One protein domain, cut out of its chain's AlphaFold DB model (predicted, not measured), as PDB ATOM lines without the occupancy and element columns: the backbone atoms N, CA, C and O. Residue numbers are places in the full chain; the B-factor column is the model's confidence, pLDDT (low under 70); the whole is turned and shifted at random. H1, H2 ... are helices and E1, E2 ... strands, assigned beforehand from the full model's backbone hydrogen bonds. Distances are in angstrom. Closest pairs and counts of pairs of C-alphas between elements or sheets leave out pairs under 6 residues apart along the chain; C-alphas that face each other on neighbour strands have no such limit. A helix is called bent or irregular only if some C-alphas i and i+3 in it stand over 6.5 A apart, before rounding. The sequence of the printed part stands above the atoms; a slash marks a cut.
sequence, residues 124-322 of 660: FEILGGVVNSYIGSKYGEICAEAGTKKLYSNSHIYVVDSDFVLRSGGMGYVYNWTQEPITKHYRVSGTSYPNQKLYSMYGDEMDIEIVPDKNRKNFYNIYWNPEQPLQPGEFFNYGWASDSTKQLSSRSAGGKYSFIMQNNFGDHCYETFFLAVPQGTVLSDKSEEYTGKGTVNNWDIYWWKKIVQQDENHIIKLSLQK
ATOM      1  N   PHE A 124     -41.313 -17.422  -2.336       86.25
ATOM      2  CA  PHE A 124     -41.557 -18.149  -3.583       86.25
ATOM      3  C   PHE A 124     -40.526 -17.794  -4.652       86.25
ATOM      4  O   PHE A 124     -40.063 -18.678  -5.369       86.25
ATOM      5  N   GLU A 125     -40.100 -16.534  -4.700       77.94
ATOM      6  CA  GLU A 125     -39.029 -16.087  -5.594       77.94
ATOM      7  C   GLU A 125     -37.675 -16.700  -5.203       77.94
ATOM      8  O   GLU A 125     -36.913 -17.129  -6.063       77.94
ATOM      9  N   ILE A 126     -37.382 -16.796  -3.900       78.88
ATOM     10  CA  ILE A 126     -36.114 -17.356  -3.399       78.88
ATOM     11  C   ILE A 126     -36.004 -18.858  -3.657       78.88
ATOM     12  O   ILE A 126     -34.925 -19.360  -3.975       78.88
ATOM     13  N   LEU A 127     -37.100 -19.587  -3.461       81.94
ATOM     14  CA  LEU A 127     -37.133 -21.030  -3.663       81.94
ATOM     15  C   LEU A 127     -37.177 -21.389  -5.158       81.94
ATOM     16  O   LEU A 127     -36.578 -22.387  -5.564       81.94
ATOM     17  N   GLY A 128     -37.844 -20.568  -5.972       74.38
ATOM     18  CA  GLY A 128     -38.056 -20.808  -7.396       74.38
ATOM     19  C   GLY A 128     -39.104 -21.892  -7.677       74.38
ATOM     20  O   GLY A 128     -39.410 -22.742  -6.830       74.38
ATOM     21  N   GLY A 129     -39.652 -21.885  -8.897       71.56
ATOM     22  CA  GLY A 129     -40.817 -22.693  -9.280       71.56
ATOM     23  C   GLY A 129     -40.680 -24.198  -9.017       71.56
ATOM     24  O   GLY A 129     -41.626 -24.833  -8.549       71.56
ATOM     25  N   VAL A 130     -39.492 -24.777  -9.229       70.31
ATOM     26  CA  VAL A 130     -39.237 -26.213  -8.999       70.31
ATOM     27  C   VAL A 130     -39.362 -26.585  -7.518       70.31
ATOM     28  O   VAL A 130     -40.011 -27.574  -7.171       70.31
ATOM     29  N   VAL A 131     -38.758 -25.797  -6.625       80.56
ATOM     30  CA  VAL A 131     -38.776 -26.076  -5.180       80.56
ATOM     31  C   VAL A 131     -40.153 -25.777  -4.599       80.56
ATOM     32  O   VAL A 131     -40.666 -26.574  -3.811       80.56
ATOM     33  N   ASN A 132     -40.786 -24.686  -5.037       85.69
ATOM     34  CA  ASN A 132     -42.166 -24.372  -4.684       85.69
ATOM     35  C   ASN A 132     -43.089 -25.531  -5.059       85.69
ATOM     36  O   ASN A 132     -43.789 -26.057  -4.197       85.69
ATOM     37  N   SER A 133     -43.044 -25.988  -6.313       82.69
ATOM     38  CA  SER A 133     -43.869 -27.097  -6.809       82.69
ATOM     39  C   SER A 133     -43.651 -28.379  -6.008       82.69
ATOM     40  O   SER A 133     -44.616 -29.070  -5.677       82.69
ATOM     41  N   TYR A 134     -42.407 -28.670  -5.616       87.69
ATOM     42  CA  TYR A 134     -42.098 -29.798  -4.739       87.69
ATOM     43  C   TYR A 134     -42.788 -29.679  -3.370       87.69
ATOM     44  O   TYR A 134     -43.451 -30.623  -2.928       87.69
ATOM     45  N   ILE A 135     -42.676 -28.518  -2.714       92.88
ATOM     46  CA  ILE A 135     -43.346 -28.253  -1.432       92.88
ATOM     47  C   ILE A 135     -44.865 -28.362  -1.601       92.88
ATOM     48  O   ILE A 135     -45.527 -29.007  -0.790       92.88
ATOM     49  N   GLY A 136     -45.417 -27.814  -2.684       89.75
ATOM     50  CA  GLY A 136     -46.850 -27.855  -2.944       89.75
ATOM     51  C   GLY A 136     -47.408 -29.227  -3.244       89.75
ATOM     52  O   GLY A 136     -48.482 -29.560  -2.751       89.75
ATOM     53  N   SER A 137     -46.674 -30.064  -3.973       88.50
ATOM     54  CA  SER A 137     -47.045 -31.469  -4.146       88.50
ATOM     55  C   SER A 137     -47.109 -32.175  -2.793       88.50
ATOM     56  O   SER A 137     -48.077 -32.880  -2.506       88.50
ATOM     57  N   LYS A 138     -46.112 -31.955  -1.926       92.75
ATOM     58  CA  LYS A 138     -46.087 -32.547  -0.581       92.75
ATOM     59  C   LYS A 138     -47.215 -32.025   0.297       92.75
ATOM     60  O   LYS A 138     -47.824 -32.800   1.029       92.75
ATOM     61  N   TYR A 139     -47.528 -30.739   0.203       92.75
ATOM     62  CA  TYR A 139     -48.649 -30.171   0.933       92.75
ATOM     63  C   TYR A 139     -49.999 -30.691   0.425       92.75
ATOM     64  O   TYR A 139     -50.859 -31.030   1.236       92.75
ATOM     65  N   GLY A 140     -50.165 -30.855  -0.889       88.25
ATOM     66  CA  GLY A 140     -51.352 -31.461  -1.495       88.25
ATOM     67  C   GLY A 140     -51.603 -32.892  -1.005       88.25
ATOM     68  O   GLY A 140     -52.726 -33.223  -0.625       88.25
ATOM     69  N   GLU A 141     -50.555 -33.720  -0.908       89.19
ATOM     70  CA  GLU A 141     -50.638 -35.066  -0.308       89.19
ATOM     71  C   GLU A 141     -51.146 -35.012   1.146       89.19
ATOM     72  O   GLU A 141     -52.012 -35.794   1.546       89.19
ATOM     73  N   ILE A 142     -50.642 -34.058   1.939       91.06
ATOM     74  CA  ILE A 142     -51.049 -33.860   3.337       91.06
ATOM     75  C   ILE A 142     -52.493 -33.345   3.433       91.06
ATOM     76  O   ILE A 142     -53.242 -33.787   4.307       91.06
ATOM     77  N   CYS A 143     -52.913 -32.459   2.527       88.38
ATOM     78  CA  CYS A 143     -54.288 -31.968   2.440       88.38
ATOM     79  C   CYS A 143     -55.268 -33.097   2.110       88.38
ATOM     80  O   CYS A 143     -56.321 -33.202   2.741       88.38
ATOM     81  N   ALA A 144     -54.910 -33.978   1.171       86.38
ATOM     82  CA  ALA A 144     -55.706 -35.158   0.855       86.38
ATOM     83  C   ALA A 144     -55.851 -36.071   2.086       86.38
ATOM     84  O   ALA A 144     -56.963 -36.481   2.423       86.38
ATOM     85  N   GLU A 145     -54.756 -36.319   2.819       89.94
ATOM     86  CA  GLU A 145     -54.783 -37.069   4.083       89.94
ATOM     87  C   GLU A 145     -55.709 -36.406   5.120       89.94
ATOM     88  O   GLU A 145     -56.561 -37.080   5.706       89.94
ATOM     89  N   ALA A 146     -55.590 -35.091   5.330       89.25
ATOM     90  CA  ALA A 146     -56.440 -34.333   6.252       89.25
ATOM     91  C   ALA A 146     -57.927 -34.430   5.871       89.25
ATOM     92  O   ALA A 146     -58.776 -34.664   6.736       89.25
ATOM     93  N   GLY A 147     -58.231 -34.356   4.572       85.62
ATOM     94  CA  GLY A 147     -59.579 -34.504   4.028       85.62
ATOM     95  C   GLY A 147     -60.212 -35.854   4.367       85.62
ATOM     96  O   GLY A 147     -61.357 -35.894   4.819       85.62
ATOM     97  N   THR A 148     -59.460 -36.961   4.269       87.56
ATOM     98  CA  THR A 148     -59.963 -38.292   4.686       87.56
ATOM     99  C   THR A 148     -60.332 -38.360   6.171       87.56
ATOM    100  O   THR A 148     -61.199 -39.142   6.561       87.56
ATOM    101  N   LYS A 149     -59.718 -37.506   6.998       87.75
ATOM    102  CA  LYS A 149     -59.980 -37.381   8.438       87.75
ATOM    103  C   LYS A 149     -60.985 -36.274   8.772       87.75
ATOM    104  O   LYS A 149     -61.266 -36.064   9.948       87.75
ATOM    105  N   LYS A 150     -61.542 -35.593   7.762       87.81
ATOM    106  CA  LYS A 150     -62.442 -34.433   7.903       87.81
ATOM    107  C   LYS A 150     -61.821 -33.287   8.713       87.81
ATOM    108  O   LYS A 150     -62.516 -32.634   9.487       87.81
ATOM    109  N   LEU A 151     -60.518 -33.064   8.544       85.62
ATOM    110  CA  LEU A 151     -59.782 -31.993   9.211       85.62
ATOM    111  C   LEU A 151     -59.467 -30.862   8.233       85.62
ATOM    112  O   LEU A 151     -59.161 -31.116   7.068       85.62
ATOM    113  N   TYR A 152     -59.467 -29.622   8.730       84.56
ATOM    114  CA  TYR A 152     -58.810 -28.524   8.024       84.56
ATOM    115  C   TYR A 152     -57.311 -28.800   7.933       84.56
ATOM    116  O   TYR A 152     -56.740 -29.419   8.830       84.56
ATOM    117  N   SER A 153     -56.662 -28.323   6.876       88.00
ATOM    118  CA  SER A 153     -55.204 -28.320   6.788       88.00
ATOM    119  C   SER A 153     -54.702 -26.889   6.817       88.00
ATOM    120  O   SER A 153     -55.293 -26.014   6.189       88.00
ATOM    121  N   ASN A 154     -53.611 -26.667   7.537       89.31
ATOM    122  CA  ASN A 154     -52.925 -25.389   7.571       89.31
ATOM    123  C   ASN A 154     -51.421 -25.612   7.383       89.31
ATOM    124  O   ASN A 154     -50.874 -26.601   7.883       89.31
ATOM    125  N   SER A 155     -50.760 -24.714   6.650       91.81
ATOM    126  CA  SER A 155     -49.320 -24.801   6.428       91.81
ATOM    127  C   SER A 155     -48.584 -23.491   6.633       91.81
ATOM    128  O   SER A 155     -49.077 -22.410   6.316       91.81
ATOM    129  N   HIS A 156     -47.350 -23.631   7.107       93.12
ATOM    130  CA  HIS A 156     -46.368 -22.561   7.194       93.12
ATOM    131  C   HIS A 156     -45.063 -23.021   6.565       93.12
ATOM    132  O   HIS A 156     -44.575 -24.117   6.844       93.12
ATOM    133  N   ILE A 157     -44.483 -22.163   5.739       94.69
ATOM    134  CA  ILE A 157     -43.182 -22.363   5.114       94.69
ATOM    135  C   ILE A 157     -42.208 -21.389   5.753       94.69
ATOM    136  O   ILE A 157     -42.441 -20.183   5.774       94.69
ATOM    137  N   TYR A 158     -41.092 -21.914   6.228       94.94
ATOM    138  CA  TYR A 158     -39.958 -21.145   6.700       94.94
ATOM    139  C   TYR A 158     -38.781 -21.383   5.761       94.94
ATOM    140  O   TYR A 158     -38.400 -22.523   5.507       94.94
ATOM    141  N   VAL A 159     -38.197 -20.304   5.253       93.75
ATOM    142  CA  VAL A 159     -37.021 -20.346   4.381       93.75
ATOM    143  C   VAL A 159     -35.877 -19.674   5.112       93.75
ATOM    144  O   VAL A 159     -36.006 -18.527   5.540       93.75
ATOM    145  N   VAL A 160     -34.766 -20.384   5.278       91.06
ATOM    146  CA  VAL A 160     -33.512 -19.807   5.770       91.06
ATOM    147  C   VAL A 160     -32.532 -19.856   4.616       91.06
ATOM    148  O   VAL A 160     -32.149 -20.943   4.206       91.06
ATOM    149  N   ASP A 161     -32.160 -18.700   4.074       81.81
ATOM    150  CA  ASP A 161     -31.250 -18.618   2.927       81.81
ATOM    151  C   ASP A 161     -29.773 -18.874   3.305       81.81
ATOM    152  O   ASP A 161     -29.430 -19.184   4.451       81.81
ATOM    153  N   SER A 162     -28.863 -18.751   2.331       71.56
ATOM    154  CA  SER A 162     -27.420 -18.939   2.559       71.56
ATOM    155  C   SER A 162     -26.808 -17.942   3.547       71.56
ATOM    156  O   SER A 162     -25.808 -18.252   4.208       71.56
ATOM    157  N   ASP A 163     -27.432 -16.778   3.691       68.62
ATOM    158  CA  ASP A 163     -27.032 -15.721   4.618       68.62
ATOM    159  C   ASP A 163     -27.683 -15.893   5.994       68.62
ATOM    160  O   ASP A 163     -27.402 -15.144   6.932       68.62
ATOM    161  N   PHE A 164     -28.467 -16.963   6.159       79.81
ATOM    162  CA  PHE A 164     -29.220 -17.297   7.359       79.81
ATOM    163  C   PHE A 164     -30.236 -16.211   7.722       79.81
ATOM    164  O   PHE A 164     -30.545 -15.983   8.900       79.81
ATOM    165  N   VAL A 165     -30.788 -15.556   6.701       82.75
ATOM    166  CA  VAL A 165     -31.968 -14.716   6.854       82.75
ATOM    167  C   VAL A 165     -33.196 -15.607   6.778       82.75
ATOM    168  O   VAL A 165     -33.426 -16.327   5.811       82.75
ATOM    169  N   LEU A 166     -33.994 -15.555   7.835       88.00
ATOM    170  CA  LEU A 166     -35.271 -16.232   7.917       88.00
ATOM    171  C   LEU A 166     -36.349 -15.406   7.216       88.00
ATOM    172  O   LEU A 166     -36.499 -14.209   7.482       88.00
ATOM    173  N   ARG A 167     -37.143 -16.081   6.393       90.69
ATOM    174  CA  ARG A 167     -38.410 -15.604   5.837       90.69
ATOM    175  C   ARG A 167     -39.488 -16.634   6.099       90.69
ATOM    176  O   ARG A 167     -39.193 -17.813   6.297       90.69
ATOM    177  N   SER A 168     -40.729 -16.181   6.103       91.44
ATOM    178  CA  SER A 168     -41.869 -17.053   6.329       91.44
ATOM    179  C   SER A 168     -42.994 -16.765   5.353       91.44
ATOM    180  O   SER A 168     -43.134 -15.661   4.830       91.44
ATOM    181  N   GLY A 169     -43.823 -17.769   5.161       92.12
ATOM    182  CA  GLY A 169     -45.055 -17.710   4.408       92.12
ATOM    183  C   GLY A 169     -45.854 -18.970   4.684       92.12
ATOM    184  O   GLY A 169     -45.660 -19.626   5.708       92.12
ATOM    185  N   GLY A 170     -46.699 -19.355   3.750       92.06
ATOM    186  CA  GLY A 170     -47.456 -20.589   3.837       92.06
ATOM    187  C   GLY A 170     -48.112 -20.917   2.516       92.06
ATOM    188  O   GLY A 170     -47.988 -20.175   1.541       92.06
ATOM    189  N   MET A 171     -48.804 -22.044   2.491       90.94
ATOM    190  CA  MET A 171     -49.522 -22.512   1.319       90.94
ATOM    191  C   MET A 171     -50.987 -22.772   1.621       90.94
ATOM    192  O   MET A 171     -51.359 -23.241   2.697       90.94
ATOM    193  N   GLY A 172     -51.807 -22.486   0.622       88.38
ATOM    194  CA  GLY A 172     -53.185 -22.916   0.534       88.38
ATOM    195  C   GLY A 172     -53.388 -23.862  -0.643       88.38
ATOM    196  O   GLY A 172     -52.563 -23.973  -1.552       88.38
ATOM    197  N   TYR A 173     -54.516 -24.554  -0.596       85.81
ATOM    198  CA  TYR A 173     -54.909 -25.565  -1.563       85.81
ATOM    199  C   TYR A 173     -56.370 -25.341  -1.939       85.81
ATOM    200  O   TYR A 173     -57.223 -25.182  -1.060       85.81
ATOM    201  N   VAL A 174     -56.663 -25.336  -3.236       84.25
ATOM    202  CA  VAL A 174     -58.031 -25.276  -3.763       84.25
ATOM    203  C   VAL A 174     -58.265 -26.515  -4.602       84.25
ATOM    204  O   VAL A 174     -57.494 -26.791  -5.512       84.25
ATOM    205  N   TYR A 175     -59.355 -27.226  -4.330       81.62
ATOM    206  CA  TYR A 175     -59.844 -28.324  -5.161       81.62
ATOM    207  C   TYR A 175     -61.283 -28.035  -5.563       81.62
ATOM    208  O   TYR A 175     -62.109 -27.681  -4.710       81.62
ATOM    209  N   ASN A 176     -61.602 -28.196  -6.844       84.50
ATOM    210  CA  ASN A 176     -62.960 -28.011  -7.323       84.50
ATOM    211  C   ASN A 176     -63.811 -29.259  -7.046       84.50
ATOM    212  O   ASN A 176     -63.871 -30.194  -7.843       84.50
ATOM    213  N   TRP A 177     -64.508 -29.245  -5.911       80.62
ATOM    214  CA  TRP A 177     -65.480 -30.277  -5.529       80.62
ATOM    215  C   TRP A 177     -66.842 -30.132  -6.218       80.62
ATOM    216  O   TRP A 177     -67.741 -30.940  -5.980       80.62
ATOM    217  N   THR A 178     -67.043 -29.074  -7.004       82.75
ATOM    218  CA  THR A 178     -68.329 -28.792  -7.641       82.75
ATOM    219  C   THR A 178     -68.451 -29.539  -8.970       82.75
ATOM    220  O   THR A 178     -67.466 -30.020  -9.522       82.75
ATOM    221  N   GLN A 179     -69.676 -29.658  -9.485       87.81
ATOM    222  CA  GLN A 179     -69.926 -30.258 -10.803       87.81
ATOM    223  C   GLN A 179     -69.735 -29.260 -11.956       87.81
ATOM    224  O   GLN A 179     -69.891 -29.637 -13.115       87.81
ATOM    225  N   GLU A 180     -69.395 -28.005 -11.654       90.75
ATOM    226  CA  GLU A 180     -69.239 -26.932 -12.633       90.75
ATOM    227  C   GLU A 180     -67.828 -26.321 -12.562       90.75
ATOM    228  O   GLU A 180     -67.169 -26.377 -11.520       90.75
ATOM    229  N   PRO A 181     -67.307 -25.736 -13.650       88.19
ATOM    230  CA  PRO A 181     -66.024 -25.044 -13.595       88.19
ATOM    231  C   PRO A 181     -66.100 -23.799 -12.699       88.19
ATOM    232  O   PRO A 181     -67.040 -23.006 -12.793       88.19
ATOM    233  N   ILE A 182     -65.082 -23.577 -11.865       86.31
ATOM    234  CA  ILE A 182     -64.944 -22.330 -11.103       86.31
ATOM    235  C   ILE A 182     -64.437 -21.266 -12.071       86.31
ATOM    236  O   ILE A 182     -63.267 -21.262 -12.444       86.31
ATOM    237  N   THR A 183     -65.340 -20.392 -12.513       79.50
ATOM    238  CA  THR A 183     -65.077 -19.475 -13.629       79.50
ATOM    239  C   THR A 183     -64.696 -18.062 -13.209       79.50
ATOM    240  O   THR A 183     -63.922 -17.474 -13.954       79.50
ATOM    241  N   LYS A 184     -65.189 -17.513 -12.077       79.44
ATOM    242  CA  LYS A 184     -64.805 -16.194 -11.501       79.44
ATOM    243  C   LYS A 184     -65.133 -16.090  -9.998       79.44
ATOM    244  O   LYS A 184     -66.065 -16.744  -9.535       79.44
ATOM    245  N   HIS A 185     -64.411 -15.219  -9.278       85.81
ATOM    246  CA  HIS A 185     -64.691 -14.747  -7.909       85.81
ATOM    247  C   HIS A 185     -64.972 -15.865  -6.879       85.81
ATOM    248  O   HIS A 185     -66.067 -15.994  -6.318       85.81
ATOM    249  N   TYR A 186     -63.955 -16.685  -6.609       88.38
ATOM    250  CA  TYR A 186     -64.036 -17.819  -5.684       88.38
ATOM    251  C   TYR A 186     -63.318 -17.532  -4.366       88.38
ATOM    252  O   TYR A 186     -62.164 -17.119  -4.361       88.38
ATOM    253  N   ARG A 187     -63.967 -17.781  -3.224       90.69
ATOM    254  CA  ARG A 187     -63.349 -17.559  -1.909       90.69
ATOM    255  C   ARG A 187     -62.295 -18.631  -1.624       90.69
ATOM    256  O   ARG A 187     -62.655 -19.768  -1.332       90.69
ATOM    257  N   VAL A 188     -61.019 -18.255  -1.623       88.62
ATOM    258  CA  VAL A 188     -59.894 -19.187  -1.411       88.62
ATOM    259  C   VAL A 188     -59.386 -19.211   0.025       88.62
ATOM    260  O   VAL A 188     -58.918 -20.248   0.484       88.62
ATOM    261  N   SER A 189     -59.480 -18.090   0.746       86.56
ATOM    262  CA  SER A 189     -58.930 -17.979   2.101       86.56
ATOM    263  C   SER A 189     -59.556 -16.837   2.904       86.56
ATOM    264  O   SER A 189     -60.479 -16.151   2.457       86.56
ATOM    265  N   GLY A 190     -59.042 -16.622   4.110       87.19
ATOM    266  CA  GLY A 190     -59.222 -15.385   4.850       87.19
ATOM    267  C   GLY A 190     -57.934 -14.965   5.551       87.19
ATOM    268  O   GLY A 190     -57.033 -15.772   5.754       87.19
ATOM    269  N   THR A 191     -57.841 -13.687   5.892       86.44
ATOM    270  CA  THR A 191     -56.630 -13.070   6.435       86.44
ATOM    271  C   THR A 191     -56.978 -11.970   7.427       86.44
ATOM    272  O   THR A 191     -58.043 -11.359   7.349       86.44
ATOM    273  N   SER A 192     -56.060 -11.684   8.346       86.00
ATOM    274  CA  SER A 192     -56.118 -10.491   9.201       86.00
ATOM    275  C   SER A 192     -55.346  -9.305   8.602       86.00
ATOM    276  O   SER A 192     -55.299  -8.234   9.204       86.00
ATOM    277  N   TYR A 193     -54.735  -9.487   7.425       85.50
ATOM    278  CA  TYR A 193     -53.912  -8.493   6.738       85.50
ATOM    279  C   TYR A 193     -54.631  -7.984   5.476       85.50
ATOM    280  O   TYR A 193     -54.744  -8.731   4.504       85.50
ATOM    281  N   PRO A 194     -55.101  -6.721   5.442       85.50
ATOM    282  CA  PRO A 194     -55.883  -6.193   4.316       85.50
ATOM    283  C   PRO A 194     -55.108  -6.091   2.995       85.50
ATOM    284  O   PRO A 194     -55.730  -6.026   1.944       85.50
ATOM    285  N   ASN A 195     -53.773  -6.097   3.049       85.62
ATOM    286  CA  ASN A 195     -52.890  -5.965   1.887       85.62
ATOM    287  C   ASN A 195     -52.117  -7.268   1.603       85.62
ATOM    288  O   ASN A 195     -51.007  -7.224   1.076       85.62
ATOM    289  N   GLN A 196     -52.649  -8.421   2.027       88.31
ATOM    290  CA  GLN A 196     -52.012  -9.716   1.788       88.31
ATOM    291  C   GLN A 196     -51.889  -9.976   0.285       88.31
ATOM    292  O   GLN A 196     -52.867  -9.857  -0.444       88.31
ATOM    293  N   LYS A 197     -50.714 -10.412  -0.160       89.75
ATOM    294  CA  LYS A 197     -50.520 -10.938  -1.515       89.75
ATOM    295  C   LYS A 197     -50.560 -12.458  -1.513       89.75
ATOM    296  O   LYS A 197     -50.083 -13.076  -0.548       89.75
ATOM    297  N   LEU A 198     -51.118 -13.032  -2.576       90.69
ATOM    298  CA  LEU A 198     -51.046 -14.461  -2.870       90.69
ATOM    299  C   LEU A 198     -50.190 -14.692  -4.112       90.69
ATOM    300  O   LEU A 198     -50.162 -13.854  -5.010       90.69
ATOM    301  N   TYR A 199     -49.508 -15.829  -4.142       88.19
ATOM    302  CA  TYR A 199     -48.561 -16.188  -5.187       88.19
ATOM    303  C   TYR A 199     -48.899 -17.550  -5.786       88.19
ATOM    304  O   TYR A 199     -49.337 -18.460  -5.077       88.19
ATOM    305  N   SER A 200     -48.676 -17.705  -7.086       81.81
ATOM    306  CA  SER A 200     -48.696 -18.995  -7.762       81.81
ATOM    307  C   SER A 200     -47.517 -19.854  -7.287       81.81
ATOM    308  O   SER A 200     -46.562 -19.376  -6.666       81.81
ATOM    309  N   MET A 201     -47.538 -21.141  -7.627       71.12
ATOM    310  CA  MET A 201     -46.399 -22.035  -7.385       71.12
ATOM    311  C   MET A 201     -45.143 -21.631  -8.165       71.12
ATOM    312  O   MET A 201     -44.040 -22.042  -7.812       71.12
ATOM    313  N   TYR A 202     -45.298 -20.811  -9.198       67.06
ATOM    314  CA  TYR A 202     -44.207 -20.310 -10.025       67.06
ATOM    315  C   TYR A 202     -43.637 -18.988  -9.491       67.06
ATOM    316  O   TYR A 202     -42.545 -18.593  -9.885       67.06
ATOM    317  N   GLY A 203     -44.299 -18.374  -8.503       70.94
ATOM    318  CA  GLY A 203     -43.873 -17.126  -7.869       70.94
ATOM    319  C   GLY A 203     -44.596 -15.882  -8.384       70.94
ATOM    320  O   GLY A 203     -44.332 -14.793  -7.881       70.94
ATOM    321  N   ASP A 204     -45.528 -16.033  -9.326       78.75
ATOM    322  CA  ASP A 204     -46.322 -14.925  -9.865       78.75
ATOM    323  C   ASP A 204     -47.368 -14.453  -8.859       78.75
ATOM    324  O   ASP A 204     -47.984 -15.263  -8.169       78.75
ATOM    325  N   GLU A 205     -47.613 -13.148  -8.790       85.56
ATOM    326  CA  GLU A 205     -48.700 -12.601  -7.979       85.56
ATOM    327  C   GLU A 205     -50.060 -12.995  -8.579       85.56
ATOM    328  O   GLU A 205     -50.288 -12.863  -9.778       85.56
ATOM    329  N   MET A 206     -50.968 -13.500  -7.745       87.06
ATOM    330  CA  MET A 206     -52.303 -13.914  -8.179       87.06
ATOM    331  C   MET A 206     -53.280 -12.736  -8.221       87.06
ATOM    332  O   MET A 206     -53.284 -11.903  -7.314       87.06
ATOM    333  N   ASP A 207     -54.197 -12.745  -9.194       89.44
ATOM    334  CA  ASP A 207     -55.349 -11.835  -9.215       89.44
ATOM    335  C   ASP A 207     -56.344 -12.194  -8.095       89.44
ATOM    336  O   ASP A 207     -57.045 -13.218  -8.138       89.44
ATOM    337  N   ILE A 208     -56.367 -11.355  -7.059       92.69
ATOM    338  CA  ILE A 208     -57.191 -11.537  -5.868       92.69
ATOM    339  C   ILE A 208     -57.917 -10.255  -5.469       92.69
ATOM    340  O   ILE A 208     -57.429  -9.140  -5.641       92.69
ATOM    341  N   GLU A 209     -59.061 -10.435  -4.817       93.69
ATOM    342  CA  GLU A 209     -59.820  -9.382  -4.156       93.69
ATOM    343  C   GLU A 209     -59.914  -9.672  -2.653       93.69
ATOM    344  O   GLU A 209     -60.280 -10.773  -2.231       93.69
ATOM    345  N   ILE A 210     -59.595  -8.676  -1.822       93.12
ATOM    346  CA  ILE A 210     -59.674  -8.781  -0.361       93.12
ATOM    347  C   ILE A 210     -60.854  -7.958   0.146       93.12
ATOM    348  O   ILE A 210     -60.857  -6.729   0.079       93.12
ATOM    349  N   VAL A 211     -61.851  -8.642   0.710       94.44
ATOM    350  CA  VAL A 211     -63.117  -8.039   1.145       94.44
ATOM    351  C   VAL A 211     -63.274  -8.166   2.665       94.44
ATOM    352  O   VAL A 211     -63.174  -9.280   3.186       94.44
ATOM    353  N   PRO A 212     -63.563  -7.080   3.410       94.56
ATOM    354  CA  PRO A 212     -63.811  -7.150   4.850       94.56
ATOM    355  C   PRO A 212     -64.905  -8.159   5.217       94.56
ATOM    356  O   PRO A 212     -65.964  -8.222   4.589       94.56
ATOM    357  N   ASP A 213     -64.665  -8.945   6.262       92.81
ATOM    358  CA  ASP A 213     -65.655  -9.870   6.797       92.81
ATOM    359  C   ASP A 213     -66.743  -9.110   7.563       92.81
ATOM    360  O   ASP A 213     -66.469  -8.217   8.364       92.81
ATOM    361  N   LYS A 214     -68.004  -9.470   7.314       90.75
ATOM    362  CA  LYS A 214     -69.155  -8.784   7.917       90.75
ATOM    363  C   LYS A 214     -69.313  -9.081   9.411       90.75
ATOM    364  O   LYS A 214     -69.930  -8.287  10.115       90.75
ATOM    365  N   ASN A 215     -68.783 -10.210   9.883       90.06
ATOM    366  CA  ASN A 215     -69.029 -10.733  11.227       90.06
ATOM    367  C   ASN A 215     -67.790 -10.639  12.127       90.06
ATOM    368  O   ASN A 215     -67.916 -10.455  13.337       90.06
ATOM    369  N   ARG A 216     -66.589 -10.773  11.556       86.19
ATOM    370  CA  ARG A 216     -65.320 -10.765  12.294       86.19
ATOM    371  C   ARG A 216     -64.583  -9.447  12.097       86.19
ATOM    372  O   ARG A 216     -64.169  -9.100  10.996       86.19
ATOM    373  N   LYS A 217     -64.368  -8.725  13.197       88.44
ATOM    374  CA  LYS A 217     -63.590  -7.481  13.198       88.44
ATOM    375  C   LYS A 217     -62.122  -7.771  12.852       88.44
ATOM    376  O   LYS A 217     -61.550  -8.708  13.398       88.44
ATOM    377  N   ASN A 218     -61.519  -6.939  11.998       86.88
ATOM    378  CA  ASN A 218     -60.136  -7.075  11.511       86.88
ATOM    379  C   ASN A 218     -59.853  -8.395  10.773       86.88
ATOM    380  O   ASN A 218     -58.720  -8.869  10.770       86.88
ATOM    381  N   PHE A 219     -60.878  -8.985  10.159       90.25
ATOM    382  CA  PHE A 219     -60.747 -10.159   9.310       90.25
ATOM    383  C   PHE A 219     -61.261  -9.836   7.910       90.25
ATOM    384  O   PHE A 219     -62.229  -9.093   7.743       90.25
ATOM    385  N   TYR A 220     -60.624 -10.417   6.906       92.94
ATOM    386  CA  TYR A 220     -60.914 -10.205   5.500       92.94
ATOM    387  C   TYR A 220     -61.014 -11.557   4.795       92.94
ATOM    388  O   TYR A 220     -60.315 -12.508   5.135       92.94
ATOM    389  N   ASN A 221     -61.899 -11.654   3.813       93.62
ATOM    390  CA  ASN A 221     -62.041 -12.806   2.936       93.62
ATOM    391  C   ASN A 221     -61.264 -12.541   1.649       93.62
ATOM    392  O   ASN A 221     -61.390 -11.460   1.077       93.62
ATOM    393  N   ILE A 222     -60.481 -13.524   1.210       93.44
ATOM    394  CA  ILE A 222     -59.718 -13.444  -0.033       93.44
ATOM    395  C   ILE A 222     -60.474 -14.219  -1.107       93.44
ATOM    396  O   ILE A 222     -60.742 -15.417  -0.947       93.44
ATOM    397  N   TYR A 223     -60.808 -13.527  -2.186       93.62
ATOM    398  CA  TYR A 223     -61.415 -14.074  -3.387       93.62
ATOM    399  C   TYR A 223     -60.375 -14.115  -4.501       93.62
ATOM    400  O   TYR A 223     -59.606 -13.179  -4.664       93.62
ATOM    401  N   TRP A 224     -60.336 -15.212  -5.244       92.12
ATOM    402  CA  TRP A 224     -59.480 -15.401  -6.406       92.12
ATOM    403  C   TRP A 224     -60.293 -15.235  -7.686       92.12
ATOM    404  O   TRP A 224     -61.413 -15.757  -7.794       92.12
ATOM    405  N   ASN A 225     -59.705 -14.538  -8.653       87.31
ATOM    406  CA  ASN A 225     -60.244 -14.351  -9.989       87.31
ATOM    407  C   ASN A 225     -59.444 -15.213 -10.982       87.31
ATOM    408  O   ASN A 225     -58.377 -14.799 -11.426       87.31
ATOM    409  N   PRO A 226     -59.916 -16.431 -11.314       80.56
ATOM    410  CA  PRO A 226     -59.234 -17.285 -12.281       80.56
ATOM    411  C   PRO A 226     -59.095 -16.623 -13.652       80.56
ATOM    412  O   PRO A 226     -60.097 -16.250 -14.265       80.56
ATOM    413  N   GLU A 227     -57.868 -16.578 -14.174       74.56
ATOM    414  CA  GLU A 227     -57.621 -16.282 -15.591       74.56
ATOM    415  C   GLU A 227     -58.186 -17.390 -16.493       74.56
ATOM    416  O   GLU A 227     -58.740 -17.116 -17.558       74.56
ATOM    417  N   GLN A 228     -58.099 -18.645 -16.034       76.75
ATOM    418  CA  GLN A 228     -58.697 -19.817 -16.671       76.75
ATOM    419  C   GLN A 228     -59.598 -20.575 -15.686       76.75
ATOM    420  O   GLN A 228     -59.230 -20.711 -14.517       76.75
ATOM    421  N   PRO A 229     -60.763 -21.095 -16.123       84.06
ATOM    422  CA  PRO A 229     -61.662 -21.814 -15.230       84.06
ATOM    423  C   PRO A 229     -61.040 -23.095 -14.666       84.06
ATOM    424  O   PRO A 229     -60.601 -23.945 -15.441       84.06
ATOM    425  N   LEU A 230     -61.104 -23.277 -13.343       84.00
ATOM    426  CA  LEU A 230     -60.701 -24.526 -12.687       84.00
ATOM    427  C   LEU A 230     -61.807 -25.574 -12.871       84.00
ATOM    428  O   LEU A 230     -62.912 -25.407 -12.340       84.00
ATOM    429  N   GLN A 231     -61.550 -26.636 -13.628       89.06
ATOM    430  CA  GLN A 231     -62.551 -27.649 -13.982       89.06
ATOM    431  C   GLN A 231     -62.924 -28.542 -12.786       89.06
ATOM    432  O   GLN A 231     -62.157 -28.644 -11.826       89.06
ATOM    433  N   PRO A 232     -64.097 -29.206 -12.807       87.88
ATOM    434  CA  PRO A 232     -64.460 -30.203 -11.802       87.88
ATOM    435  C   PRO A 232     -63.364 -31.256 -11.602       87.88
ATOM    436  O   PRO A 232     -62.923 -31.896 -12.554       87.88
ATOM    437  N   GLY A 233     -62.944 -31.451 -10.353       79.81
ATOM    438  CA  GLY A 233     -61.901 -32.407  -9.986       79.81
ATOM    439  C   GLY A 233     -60.458 -31.915 -10.144       79.81
ATOM    440  O   GLY A 233     -59.543 -32.620  -9.713       79.81
ATOM    441  N   GLU A 234     -60.239 -30.724 -10.705       83.44
ATOM    442  CA  GLU A 234     -58.924 -30.081 -10.724       83.44
ATOM    443  C   GLU A 234     -58.600 -29.415  -9.385       83.44
ATOM    444  O   GLU A 234     -59.475 -29.093  -8.571       83.44
ATOM    445  N   PHE A 235     -57.308 -29.183  -9.169       82.88
ATOM    446  CA  PHE A 235     -56.805 -28.463  -8.015       82.88
ATOM    447  C   PHE A 235     -55.634 -27.578  -8.390       82.88
ATOM    448  O   PHE A 235     -54.936 -27.823  -9.372       82.88
ATOM    449  N   PHE A 236     -55.378 -26.589  -7.548       82.62
ATOM    450  CA  PHE A 236     -54.124 -25.863  -7.579       82.62
ATOM    451  C   PHE A 236     -53.686 -25.504  -6.164       82.62
ATOM    452  O   PHE A 236     -54.466 -25.483  -5.207       82.62
ATOM    453  N   ASN A 237     -52.396 -25.229  -6.054       85.38
ATOM    454  CA  ASN A 237     -51.780 -24.729  -4.846       85.38
ATOM    455  C   ASN A 237     -51.481 -23.242  -5.014       85.38
ATOM    456  O   ASN A 237     -51.115 -22.800  -6.103       85.38
ATOM    457  N   TYR A 238     -51.590 -22.495  -3.925       89.19
ATOM    458  CA  TYR A 238     -51.171 -21.103  -3.877       89.19
ATOM    459  C   TYR A 238     -50.381 -20.822  -2.612       89.19
ATOM    460  O   TYR A 238     -50.449 -21.556  -1.627       89.19
ATOM    461  N   GLY A 239     -49.627 -19.742  -2.648       91.62
ATOM    462  CA  GLY A 239     -48.741 -19.304  -1.600       91.62
ATOM    463  C   GLY A 239     -49.157 -17.970  -1.008       91.62
ATOM    464  O   GLY A 239     -49.783 -17.153  -1.673       91.62
ATOM    465  N   TRP A 240     -48.763 -17.710   0.228       91.88
ATOM    466  CA  TRP A 240     -48.704 -16.362   0.786       91.88
ATOM    467  C   TRP A 240     -47.337 -16.164   1.428       91.88
ATOM    468  O   TRP A 240     -46.751 -17.109   1.956       91.88
ATOM    469  N   ALA A 241     -46.806 -14.950   1.363       89.31
ATOM    470  CA  ALA A 241     -45.522 -14.612   1.964       89.31
ATOM    471  C   ALA A 241     -45.697 -13.505   3.005       89.31
ATOM    472  O   ALA A 241     -46.595 -12.669   2.892       89.31
ATOM    473  N   SER A 242     -44.836 -13.525   4.018       83.88
ATOM    474  CA  SER A 242     -44.664 -12.421   4.954       83.88
ATOM    475  C   SER A 242     -43.544 -11.507   4.469       83.88
ATOM    476  O   SER A 242     -42.461 -11.986   4.130       83.88
ATOM    477  N   ASP A 243     -43.760 -10.196   4.550       74.81
ATOM    478  CA  ASP A 243     -42.718  -9.191   4.299       74.81
ATOM    479  C   ASP A 243     -41.662  -9.159   5.425       74.81
ATOM    480  O   ASP A 243     -40.621  -8.506   5.322       74.81
ATOM    481  N   SER A 244     -41.907  -9.866   6.536       75.19
ATOM    482  CA  SER A 244     -40.981  -9.919   7.662       75.19
ATOM    483  C   SER A 244     -39.762 -10.784   7.347       75.19
ATOM    484  O   SER A 244     -39.861 -12.006   7.207       75.19
ATOM    485  N   THR A 245     -38.589 -10.164   7.362       80.62
ATOM    486  CA  THR A 245     -37.304 -10.867   7.336       80.62
ATOM    487  C   THR A 245     -36.653 -10.816   8.713       80.62
ATOM    488  O   THR A 245     -36.773  -9.826   9.440       80.62
ATOM    489  N   LYS A 246     -35.962 -11.887   9.103       80.19
ATOM    490  CA  LYS A 246     -35.242 -11.944  10.377       80.19
ATOM    491  C   LYS A 246     -33.866 -12.556  10.180       80.19
ATOM    492  O   LYS A 246     -33.747 -13.755   9.957       80.19
ATOM    493  N   GLN A 247     -32.818 -11.759  10.348       80.19
ATOM    494  CA  GLN A 247     -31.461 -12.290  10.436       80.19
ATOM    495  C   GLN A 247     -31.352 -13.216  11.651       80.19
ATOM    496  O   GLN A 247     -31.603 -12.797  12.787       80.19
ATOM    497  N   LEU A 248     -30.969 -14.475  11.442       78.12
ATOM    498  CA  LEU A 248     -30.667 -15.361  12.558       78.12
ATOM    499  C   LEU A 248     -29.301 -14.979  13.140       78.12
ATOM    500  O   LEU A 248     -28.299 -14.917  12.432       78.12
ATOM    501  N   SER A 249     -29.253 -14.731  14.448       63.72
ATOM    502  CA  SER A 249     -28.016 -14.464  15.186       63.72
ATOM    503  C   SER A 249     -27.507 -15.741  15.854       63.72
ATOM    504  O   SER A 249     -28.284 -16.445  16.510       63.72
ATOM    505  N   SER A 250     -26.209 -16.026  15.750       64.81
ATOM    506  CA  SER A 250     -25.600 -17.129  16.495       64.81
ATOM    507  C   SER A 250     -25.545 -16.790  17.990       64.81
ATOM    508  O   SER A 250     -25.216 -15.673  18.383       64.81
ATOM    509  N   ARG A 251     -25.889 -17.753  18.856       50.94
ATOM    510  CA  ARG A 251     -25.804 -17.576  20.324       50.94
ATOM    511  C   ARG A 251     -24.409 -17.876  20.891       50.94
ATOM    512  O   ARG A 251     -24.181 -17.665  22.076       50.94
ATOM    513  N   SER A 252     -23.484 -18.380  20.075       47.44
ATOM    514  CA  SER A 252     -22.140 -18.790  20.496       47.44
ATOM    515  C   SER A 252     -21.139 -18.744  19.336       47.44
ATOM    516  O   SER A 252     -21.525 -18.775  18.164       47.44
ATOM    517  N   ALA A 253     -19.839 -18.746  19.662       46.28
ATOM    518  CA  ALA A 253     -18.709 -18.754  18.720       46.28
ATOM    519  C   ALA A 253     -18.646 -19.986  17.777       46.28
ATOM    520  O   ALA A 253     -17.673 -20.154  17.055       46.28
ATOM    521  N   GLY A 254     -19.671 -20.848  17.775       50.50
ATOM    522  CA  GLY A 254     -19.757 -22.085  16.992       50.50
ATOM    523  C   GLY A 254     -20.630 -22.020  15.733       50.50
ATOM    524  O   GLY A 254     -20.813 -23.048  15.088       50.50
ATOM    525  N   GLY A 255     -21.211 -20.861  15.389       65.38
ATOM    526  CA  GLY A 255     -22.039 -20.725  14.177       65.38
ATOM    527  C   GLY A 255     -23.358 -21.512  14.221       65.38
ATOM    528  O   GLY A 255     -23.861 -21.927  13.178       65.38
ATOM    529  N   LYS A 256     -23.895 -21.738  15.427       74.69
ATOM    530  CA  LYS A 256     -25.167 -22.425  15.678       74.69
ATOM    531  C   LYS A 256     -26.282 -21.401  15.918       74.69
ATOM    532  O   LYS A 256     -26.131 -20.504  16.754       74.69
ATOM    533  N   TYR A 257     -27.386 -21.540  15.193       81.19
ATOM    534  CA  TYR A 257     -28.510 -20.603  15.161       81.19
ATOM    535  C   TYR A 257     -29.755 -21.273  15.726       81.19
ATOM    536  O   TYR A 257     -30.192 -22.293  15.205       81.19
ATOM    537  N   SER A 258     -30.332 -20.709  16.786       80.06
ATOM    538  CA  SER A 258     -31.576 -21.228  17.356       80.06
ATOM    539  C   SER A 258     -32.783 -20.647  16.636       80.06
ATOM    540  O   SER A 258     -32.867 -19.438  16.410       80.06
ATOM    541  N   PHE A 259     -33.733 -21.514  16.326       78.50
ATOM    542  CA  PHE A 259     -34.889 -21.210  15.506       78.50
ATOM    543  C   PHE A 259     -36.154 -21.828  16.116       78.50
ATOM    544  O   PHE A 259     -36.102 -22.897  16.727       78.50
ATOM    545  N   ILE A 260     -37.275 -21.111  16.002       83.06
ATOM    546  CA  ILE A 260     -38.583 -21.529  16.510       83.06
ATOM    547  C   ILE A 260     -39.602 -21.331  15.390       83.06
ATOM    548  O   ILE A 260     -39.760 -20.206  14.916       83.06
ATOM    549  N   MET A 261     -40.289 -22.405  15.013       87.38
ATOM    550  CA  MET A 261     -41.510 -22.360  14.209       87.38
ATOM    551  C   MET A 261     -42.689 -22.446  15.157       87.38
ATOM    552  O   MET A 261     -42.702 -23.297  16.050       87.38
ATOM    553  N   GLN A 262     -43.652 -21.553  14.995       84.88
ATOM    554  CA  GLN A 262     -44.840 -21.525  15.829       84.88
ATOM    555  C   GLN A 262     -46.038 -21.126  14.987       84.88
ATOM    556  O   GLN A 262     -45.958 -20.187  14.199       84.88
ATOM    557  N   ASN A 263     -47.152 -21.807  15.216       79.25
ATOM    558  CA  ASN A 263     -48.443 -21.396  14.706       79.25
ATOM    559  C   ASN A 263     -49.482 -21.392  15.829       79.25
ATOM    560  O   ASN A 263     -49.429 -22.232  16.729       79.25
ATOM    561  N   ASN A 264     -50.408 -20.440  15.739       72.19
ATOM    562  CA  ASN A 264     -51.573 -20.308  16.599       72.19
ATOM    563  C   ASN A 264     -52.818 -20.313  15.704       72.19
ATOM    564  O   ASN A 264     -53.199 -19.271  15.166       72.19
ATOM    565  N   PHE A 265     -53.399 -21.493  15.489       70.88
ATOM    566  CA  PHE A 265     -54.619 -21.657  14.702       70.88
ATOM    567  C   PHE A 265     -55.791 -21.962  15.639       70.88
ATOM    568  O   PHE A 265     -55.711 -22.860  16.472       70.88
ATOM    569  N   GLY A 266     -56.874 -21.197  15.513       64.94
ATOM    570  CA  GLY A 266     -58.013 -21.225  16.442       64.94
ATOM    571  C   GLY A 266     -59.055 -22.313  16.172       64.94
ATOM    572  O   GLY A 266     -60.163 -22.217  16.687       64.94
ATOM    573  N   ASP A 267     -58.732 -23.314  15.352       76.44
ATOM    574  CA  ASP A 267     -59.614 -24.425  14.981       76.44
ATOM    575  C   ASP A 267     -58.837 -25.749  15.015       76.44
ATOM    576  O   ASP A 267     -57.615 -25.779  14.881       76.44
ATOM    577  N   HIS A 268     -59.549 -26.870  15.150       84.25
ATOM    578  CA  HIS A 268     -58.949 -28.201  15.052       84.25
ATOM    579  C   HIS A 268     -58.467 -28.457  13.612       84.25
ATOM    580  O   HIS A 268     -59.277 -28.510  12.678       84.25
ATOM    581  N   CYS A 269     -57.162 -28.665  13.420       87.06
ATOM    582  CA  CYS A 269     -56.576 -28.830  12.091       87.06
ATOM    583  C   CYS A 269     -55.386 -29.802  12.053       87.06
ATOM    584  O   CYS A 269     -54.846 -30.241  13.072       87.06
ATOM    585  N   TYR A 270     -54.992 -30.154  10.832       89.81
ATOM    586  CA  TYR A 270     -53.743 -30.829  10.519       89.81
ATOM    587  C   TYR A 270     -52.697 -29.779  10.142       89.81
ATOM    588  O   TYR A 270     -52.685 -29.249   9.027       89.81
ATOM    589  N   GLU A 271     -51.856 -29.461  11.117       91.12
ATOM    590  CA  GLU A 271     -50.857 -28.404  11.058       91.12
ATOM    591  C   GLU A 271     -49.570 -28.916  10.414       91.12
ATOM    592  O   GLU A 271     -49.031 -29.945  10.836       91.12
ATOM    593  N   THR A 272     -49.061 -28.179   9.424       93.44
ATOM    594  CA  THR A 272     -47.849 -28.540   8.682       93.44
ATOM    595  C   THR A 272     -46.815 -27.423   8.706       93.44
ATOM    596  O   THR A 272     -47.089 -26.298   8.297       93.44
ATOM    597  N   PHE A 273     -45.588 -27.753   9.102       95.56
ATOM    598  CA  PHE A 273     -44.436 -26.872   8.932       95.56
ATOM    599  C   PHE A 273     -43.535 -27.402   7.832       95.56
ATOM    600  O   PHE A 273     -43.168 -28.573   7.876       95.56
ATOM    601  N   PHE A 274     -43.125 -26.536   6.911       96.94
ATOM    602  CA  PHE A 274     -42.013 -26.766   5.999       96.94
ATOM    603  C   PHE A 274     -40.841 -25.870   6.392       96.94
ATOM    604  O   PHE A 274     -41.020 -24.683   6.656       96.94
ATOM    605  N   LEU A 275     -39.637 -26.429   6.394       97.25
ATOM    606  CA  LEU A 275     -38.388 -25.698   6.546       97.25
ATOM    607  C   LEU A 275     -37.501 -25.975   5.334       97.25
ATOM    608  O   LEU A 275     -37.039 -27.101   5.155       97.25
ATOM    609  N   ALA A 276     -37.251 -24.941   4.539       95.88
ATOM    610  CA  ALA A 276     -36.315 -24.964   3.428       95.88
ATOM    611  C   ALA A 276     -34.988 -24.319   3.846       95.88
ATOM    612  O   ALA A 276     -34.957 -23.173   4.302       95.88
ATOM    613  N   VAL A 277     -33.893 -25.059   3.692       92.81
ATOM    614  CA  VAL A 277     -32.526 -24.598   3.978       92.81
ATOM    615  C   VAL A 277     -31.578 -24.999   2.846       92.81
ATOM    616  O   VAL A 277     -31.840 -26.004   2.182       92.81
ATOM    617  N   PRO A 278     -30.457 -24.289   2.624       83.44
ATOM    618  CA  PRO A 278     -29.422 -24.731   1.702       83.44
ATOM    619  C   PRO A 278     -29.010 -26.171   1.991       83.44
ATOM    620  O   PRO A 278     -28.842 -26.560   3.154       83.44
ATOM    621  N   GLN A 279     -28.833 -26.957   0.936       80.44
ATOM    622  CA  GLN A 279     -28.436 -28.353   1.036       80.44
ATOM    623  C   GLN A 279     -27.173 -28.508   1.893       80.44
ATOM    624  O   GLN A 279     -26.201 -27.763   1.752       80.44
ATOM    625  N   GLY A 280     -27.194 -29.488   2.799       75.31
ATOM    626  CA  GLY A 280     -26.084 -29.746   3.720       75.31
ATOM    627  C   GLY A 280     -26.107 -28.905   4.999       75.31
ATOM    628  O   GLY A 280     -25.236 -29.080   5.853       75.31
ATOM    629  N   THR A 281     -27.100 -28.026   5.176       85.00
ATOM    630  CA  THR A 281     -27.357 -27.368   6.465       85.00
ATOM    631  C   THR A 281     -27.655 -28.417   7.537       85.00
ATOM    632  O   THR A 281     -28.515 -29.284   7.370       85.00
ATOM    633  N   VAL A 282     -26.951 -28.344   8.666       86.00
ATOM    634  CA  VAL A 282     -27.076 -29.333   9.744       86.00
ATOM    635  C   VAL A 282     -28.180 -28.913  10.715       86.00
ATOM    636  O   VAL A 282     -28.121 -27.833  11.305       86.00
ATOM    637  N   LEU A 283     -29.166 -29.793  10.920       90.56
ATOM    638  CA  LEU A 283     -30.249 -29.632  11.899       90.56
ATOM    639  C   LEU A 283     -29.955 -30.430  13.180       90.56
ATOM    640  O   LEU A 283     -29.815 -31.654  13.150       90.56
ATOM    641  N   SER A 284     -29.945 -29.751  14.325       88.44
ATOM    642  CA  SER A 284     -29.684 -30.318  15.661       88.44
ATOM    643  C   SER A 284     -30.649 -29.760  16.718       88.44
ATOM    644  O   SER A 284     -31.465 -28.899  16.404       88.44
ATOM    645  N   ASP A 285     -30.586 -30.266  17.956       88.94
ATOM    646  CA  ASP A 285     -31.422 -29.859  19.109       88.94
ATOM    647  C   ASP A 285     -32.926 -29.724  18.806       88.94
ATOM    648  O   ASP A 285     -33.586 -28.779  19.242       88.94
ATOM    649  N   LYS A 286     -33.462 -30.647  18.009       92.94
ATOM    650  CA  LYS A 286     -34.865 -30.622  17.601       92.94
ATOM    651  C   LYS A 286     -35.753 -30.953  18.803       92.94
ATOM    652  O   LYS A 286     -35.514 -31.949  19.481       92.94
ATOM    653  N   SER A 287     -36.779 -30.143  19.064       92.94
ATOM    654  CA  SER A 287     -37.802 -30.453  20.072       92.94
ATOM    655  C   SER A 287     -38.687 -31.624  19.655       92.94
ATOM    656  O   SER A 287     -39.262 -32.282  20.514       92.94
ATOM    657  N   GLU A 288     -38.794 -31.860  18.348       93.12
ATOM    658  CA  GLU A 288     -39.550 -32.945  17.733       93.12
ATOM    659  C   GLU A 288     -38.880 -33.357  16.411       93.12
ATOM    660  O   GLU A 288     -38.375 -32.506  15.668       93.12
ATOM    661  N   GLU A 289     -38.863 -34.657  16.111       94.50
ATOM    662  CA  GLU A 289     -38.357 -35.167  14.832       94.50
ATOM    663  C   GLU A 289     -39.294 -34.809  13.674       94.50
ATOM    664  O   GLU A 289     -40.514 -34.778  13.826       94.50
ATOM    665  N   TYR A 290     -38.722 -34.531  12.502       95.12
ATOM    666  CA  TYR A 290     -39.518 -34.243  11.309       95.12
ATOM    667  C   TYR A 290     -40.231 -35.496  10.808       95.12
ATOM    668  O   TYR A 290     -39.744 -36.619  10.924       95.12
ATOM    669  N   THR A 291     -41.385 -35.290  10.186       95.88
ATOM    670  CA  THR A 291     -42.153 -36.349   9.530       95.88
ATOM    671  C   THR A 291     -41.472 -36.824   8.250       95.88
ATOM    672  O   THR A 291     -41.543 -38.005   7.916       95.88
ATOM    673  N   GLY A 292     -40.806 -35.925   7.525       95.88
ATOM    674  CA  GLY A 292     -40.021 -36.297   6.355       95.88
ATOM    675  C   GLY A 292     -39.035 -35.225   5.903       95.88
ATOM    676  O   GLY A 292     -39.025 -34.101   6.412       95.88
ATOM    677  N   LYS A 293     -38.172 -35.626   4.966       96.19
ATOM    678  CA  LYS A 293     -37.147 -34.796   4.330       96.19
ATOM    679  C   LYS A 293     -37.120 -35.078   2.826       96.19
ATOM    680  O   LYS A 293     -37.232 -36.232   2.414       96.19
ATOM    681  N   GLY A 294     -36.895 -34.036   2.035       91.94
ATOM    682  CA  GLY A 294     -36.545 -34.098   0.622       91.94
ATOM    683  C   GLY A 294     -35.374 -33.179   0.297       91.94
ATOM    684  O   GLY A 294     -35.059 -32.279   1.074       91.94
ATOM    685  N   THR A 295     -34.743 -33.394  -0.854       87.38
ATOM    686  CA  THR A 295     -33.712 -32.499  -1.389       87.38
ATOM    687  C   THR A 295     -34.042 -32.198  -2.846       87.38
ATOM    688  O   THR A 295     -34.229 -33.124  -3.634       87.38
ATOM    689  N   VAL A 296     -34.129 -30.917  -3.204       75.88
ATOM    690  CA  VAL A 296     -34.491 -30.448  -4.549       75.88
ATOM    691  C   VAL A 296     -33.768 -29.134  -4.845       75.88
ATOM    692  O   VAL A 296     -33.741 -28.246  -4.005       75.88
ATOM    693  N   ASN A 297     -33.150 -29.017  -6.023       69.31
ATOM    694  CA  ASN A 297     -32.466 -27.805  -6.501       69.31
ATOM    695  C   ASN A 297     -31.546 -27.113  -5.461       69.31
ATOM    696  O   ASN A 297     -31.662 -25.917  -5.221       69.31
ATOM    697  N   ASN A 298     -30.647 -27.867  -4.815       66.12
ATOM    698  CA  ASN A 298     -29.745 -27.390  -3.749       66.12
ATOM    699  C   ASN A 298     -30.433 -26.903  -2.456       66.12
ATOM    700  O   ASN A 298     -29.787 -26.270  -1.619       66.12
ATOM    701  N   TRP A 299     -31.703 -27.250  -2.248       82.12
ATOM    702  CA  TRP A 299     -32.424 -27.045  -0.995       82.12
ATOM    703  C   TRP A 299     -32.720 -28.378  -0.313       82.12
ATOM    704  O   TRP A 299     -33.218 -29.313  -0.940       82.12
ATOM    705  N   ASP A 300     -32.452 -28.452   0.987       92.62
ATOM    706  CA  ASP A 300     -33.001 -29.474   1.868       92.62
ATOM    707  C   ASP A 300     -34.332 -28.967   2.443       92.62
ATOM    708  O   ASP A 300     -34.391 -27.916   3.084       92.62
ATOM    709  N   ILE A 301     -35.401 -29.732   2.217       97.06
ATOM    710  CA  ILE A 301     -36.765 -29.426   2.647       97.06
ATOM    711  C   ILE A 301     -37.172 -30.420   3.730       97.06
ATOM    712  O   ILE A 301     -37.260 -31.621   3.480       97.06
ATOM    713  N   TYR A 302     -37.445 -29.923   4.929       97.44
ATOM    714  CA  TYR A 302     -37.923 -30.706   6.068       97.44
ATOM    715  C   TYR A 302     -39.385 -30.387   6.332       97.44
ATOM    716  O   TYR A 302     -39.770 -29.224   6.223       97.44
ATOM    717  N   TRP A 303     -40.191 -31.376   6.720       96.81
ATOM    718  CA  TRP A 303     -41.566 -31.107   7.132       96.81
ATOM    719  C   TRP A 303     -42.011 -31.875   8.364       96.81
ATOM    720  O   TRP A 303     -41.633 -33.027   8.586       96.81
ATOM    721  N   TRP A 304     -42.873 -31.230   9.139       95.81
ATOM    722  CA  TRP A 304     -43.531 -31.781  10.316       95.81
ATOM    723  C   TRP A 304     -45.032 -31.690  10.116       95.81
ATOM    724  O   TRP A 304     -45.517 -30.662   9.646       95.81
ATOM    725  N   LYS A 305     -45.757 -32.742  10.493       92.69
ATOM    726  CA  LYS A 305     -47.220 -32.750  10.504       92.69
ATOM    727  C   LYS A 305     -47.744 -33.187  11.866       92.69
ATOM    728  O   LYS A 305     -47.274 -34.183  12.415       92.69
ATOM    729  N   LYS A 306     -48.742 -32.474  12.390       92.12
ATOM    730  CA  LYS A 306     -49.378 -32.791  13.675       92.12
ATOM    731  C   LYS A 306     -50.868 -32.443  13.639       92.12
ATOM    732  O   LYS A 306     -51.245 -31.402  13.116       92.12
ATOM    733  N   ILE A 307     -51.720 -33.303  14.208       91.50
ATOM    734  CA  ILE A 307     -53.111 -32.926  14.519       91.50
ATOM    735  C   ILE A 307     -53.071 -32.056  15.775       91.50
ATOM    736  O   ILE A 307     -52.583 -32.519  16.809       91.50
ATOM    737  N   VAL A 308     -53.579 -30.833  15.685       88.94
ATOM    738  CA  VAL A 308     -53.697 -29.906  16.816       88.94
ATOM    739  C   VAL A 308     -55.156 -29.711  17.191       88.94
ATOM    740  O   VAL A 308     -56.038 -29.681  16.326       88.94
ATOM    741  N   GLN A 309     -55.419 -29.614  18.493       87.12
ATOM    742  CA  GLN A 309     -56.746 -29.250  18.977       87.12
ATOM    743  C   GLN A 309     -56.996 -27.751  18.797       87.12
ATOM    744  O   GLN A 309     -56.076 -26.969  18.569       87.12
ATOM    745  N   GLN A 310     -58.261 -27.357  18.922       83.38
ATOM    746  CA  GLN A 310     -58.650 -25.954  18.925       83.38
ATOM    747  C   GLN A 310     -57.845 -25.166  19.975       83.38
ATOM    748  O   GLN A 310     -57.723 -25.613  21.116       83.38
ATOM    749  N   ASP A 311     -57.287 -24.022  19.568       80.56
ATOM    750  CA  ASP A 311     -56.451 -23.127  20.384       80.56
ATOM    751  C   ASP A 311     -55.124 -23.741  20.896       80.56
ATOM    752  O   ASP A 311     -54.460 -23.176  21.774       80.56
ATOM    753  N   GLU A 312     -54.693 -24.888  20.354       84.19
ATOM    754  CA  GLU A 312     -53.390 -25.486  20.659       84.19
ATOM    755  C   GLU A 312     -52.286 -24.908  19.758       84.19
ATOM    756  O   GLU A 312     -52.365 -24.933  18.531       84.19
ATOM    757  N   ASN A 313     -51.186 -24.456  20.367       83.75
ATOM    758  CA  ASN A 313     -50.004 -24.026  19.621       83.75
ATOM    759  C   ASN A 313     -49.126 -25.220  19.227       83.75
ATOM    760  O   ASN A 313     -48.639 -25.956  20.091       83.75
ATOM    761  N   HIS A 314     -48.794 -25.333  17.942       88.75
ATOM    762  CA  HIS A 314     -47.718 -26.212  17.487       88.75
ATOM    763  C   HIS A 314     -46.403 -25.430  17.471       88.75
ATOM    764  O   HIS A 314     -46.272 -24.451  16.736       88.75
ATOM    765  N   ILE A 315     -45.438 -25.841  18.300       90.12
ATOM    766  CA  ILE A 315     -44.137 -25.175  18.422       90.12
ATOM    767  C   ILE A 315     -43.014 -26.170  18.161       90.12
ATOM    768  O   ILE A 315     -42.867 -27.145  18.896       90.12
ATOM    769  N   ILE A 316     -42.161 -25.859  17.190       91.31
ATOM    770  CA  ILE A 316     -40.943 -26.614  16.896       91.31
ATOM    771  C   ILE A 316     -39.743 -25.731  17.190       91.31
ATOM    772  O   ILE A 316     -39.605 -24.644  16.633       91.31
ATOM    773  N   LYS A 317     -38.852 -26.209  18.053       91.38
ATOM    774  CA  LYS A 317     -37.566 -25.575  18.349       91.38
ATOM    775  C   LYS A 317     -36.465 -26.423  17.739       91.38
ATOM    776  O   LYS A 317     -36.486 -27.641  17.885       91.38
ATOM    777  N   LEU A 318     -35.507 -25.795  17.076       93.19
ATOM    778  CA  LEU A 318     -34.336 -26.485  16.546       93.19
ATOM    779  C   LEU A 318     -33.139 -25.546  16.447       93.19
ATOM    780  O   LEU A 318     -33.258 -24.323  16.568       93.19
ATOM    781  N   SER A 319     -31.981 -26.139  16.202       89.31
ATOM    782  CA  SER A 319     -30.737 -25.437  15.937       89.31
ATOM    783  C   SER A 319     -30.240 -25.745  14.527       89.31
ATOM    784  O   SER A 319     -30.123 -26.911  14.146       89.31
ATOM    785  N   LEU A 320     -29.890 -24.701  13.781       87.81
ATOM    786  CA  LEU A 320     -29.271 -24.783  12.460       87.81
ATOM    787  C   LEU A 320     -27.777 -24.493  12.546       87.81
ATOM    788  O   LEU A 320     -27.340 -23.651  13.333       87.81
ATOM    789  N   GLN A 321     -26.998 -25.148  11.699       82.56
ATOM    790  CA  GLN A 321     -25.589 -24.844  11.486       82.56
ATOM    791  C   GLN A 321     -25.307 -24.830   9.985       82.56
ATOM    792  O   GLN A 321     -25.767 -25.714   9.259       82.56
ATOM    793  N   LYS A 322     -24.560 -23.813   9.534       76.12
ATOM    794  CA  LYS A 322     -24.143 -23.669   8.131       76.12
ATOM    795  C   LYS A 322     -23.490 -24.966   7.625       76.12
ATOM    796  O   LYS A 322     -22.776 -25.600   8.411       76.12
TER     797      LYS A 322
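Overview. This is residues 124 to 322 of the 660 residues of an uncharacterized protein of Planctomycetes bacterium (UniProt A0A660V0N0). A large seven-stranded sheet, twisted and curled, wraps round the single helix H1, which packs on one of its faces, while a small sheet of E8, E13 and E10 covers part of the opposite side, the two sheets forming a partial sandwich. A second small sheet, E3, E6 and E5, sits toward the opposite end of the long axis from E10, near E2 and E4. The 199 printed residues hold H1 and then thirteen strands, E1 to E13; the large sheet is mixed, in the order E4, E7, E2, E1, E9, E12, E11, and both small sheets are antiparallel. The class is mixed, helices and strands; the whole is compact, with a radius of gyration of the C-alphas of 17.4 A, and elongated, with spans of 58 by 35 by 33 A.

Arrangement. In the large sheet E1, residues 152 to 160, and E9, residues 269 to 278, are parallel at 17 degrees, with N 156 and O 272 2.9 A apart. E1 and E2, residues 165 to 175, form a hairpin, with N 157 and O 169 at 2.8 A. E7, residues 235 to 247, is antiparallel to E2 at 164 degrees, with N 172 and O 238 at 2.8 A, and bends by 62 degrees at residue 244. The edge strand E4, residues 198 to 200, is antiparallel to E7, with N 199 and O 239 at 2.8 A. E12, residues 299 to 308, is antiparallel to E9, with N 275 and O 302 at 2.8 A. The other edge strand, E11, residues 292 to 296, forms a hairpin with E12, with N 294 and O 301 at 2.8 A. H1, residues 124 to 148, is on this sheet, giving two layers, a helix on one face of a sheet; its closest C-alphas to E1 are Cys 143 and Ser 153, 5.7 A. H1 has a kink of 75 degrees near residue 131 and is irregular, with C-alphas 126 and 129 9.2 A apart; 18 of its 21 O i to N i+4 pairs are within hydrogen-bond range. E8, residues 256 to 264, and E13, residues 313 to 321, are antiparallel, with N 259 and O 318 at 2.9 A; E10, residues 282 to 284, is antiparallel to E13, with N 284 and O 319 at 2.9 A. This sheet and the large one form a sandwich, two sheets face to face, their facing parts 9.2 A centre to centre; the closest C-alphas of E8 and E9 are Met 261 and Phe 273, 7.5 A. E5, residues 208 to 212, and E6, residues 220 to 224, form a hairpin, with N 209 and O 223 at 2.8 A. E3, residues 186 to 191, is antiparallel to E6, with N 188 and O 222 at 2.9 A. The closest C-alphas of E2 and E3 are Val 174 and Val 188, 6.8 A. H1 is apart from E3, E5 and E6.

Along the chain. H1 begins with C-alpha 124 at (-41.557, -18.149, -3.583) and measures 28.5 A from first to last C-alpha. E7, the longest strand with 13 residues, measures 35.3 A, E2 33.3 A, E9 29.4 A, E12 27.9 A, E1 26.9 A, E8 26.5 A and E13 25.7 A. E7 begins with C-alpha 235 at (-56.805, -28.463, -8.015), and E13 ends with C-alpha 321 at (-25.589, -24.844, 11.486).

Size, cuts and confidence. The two C-alphas farthest apart, those of Gln 179 and Ala 253, are 60.2 A apart. The printed part has no cut, and no link is long. The mean pLDDT of the printed part is 85.2; the 12 residues under 70 are 163, 202, 249 to 255, 266 and 297 to 298.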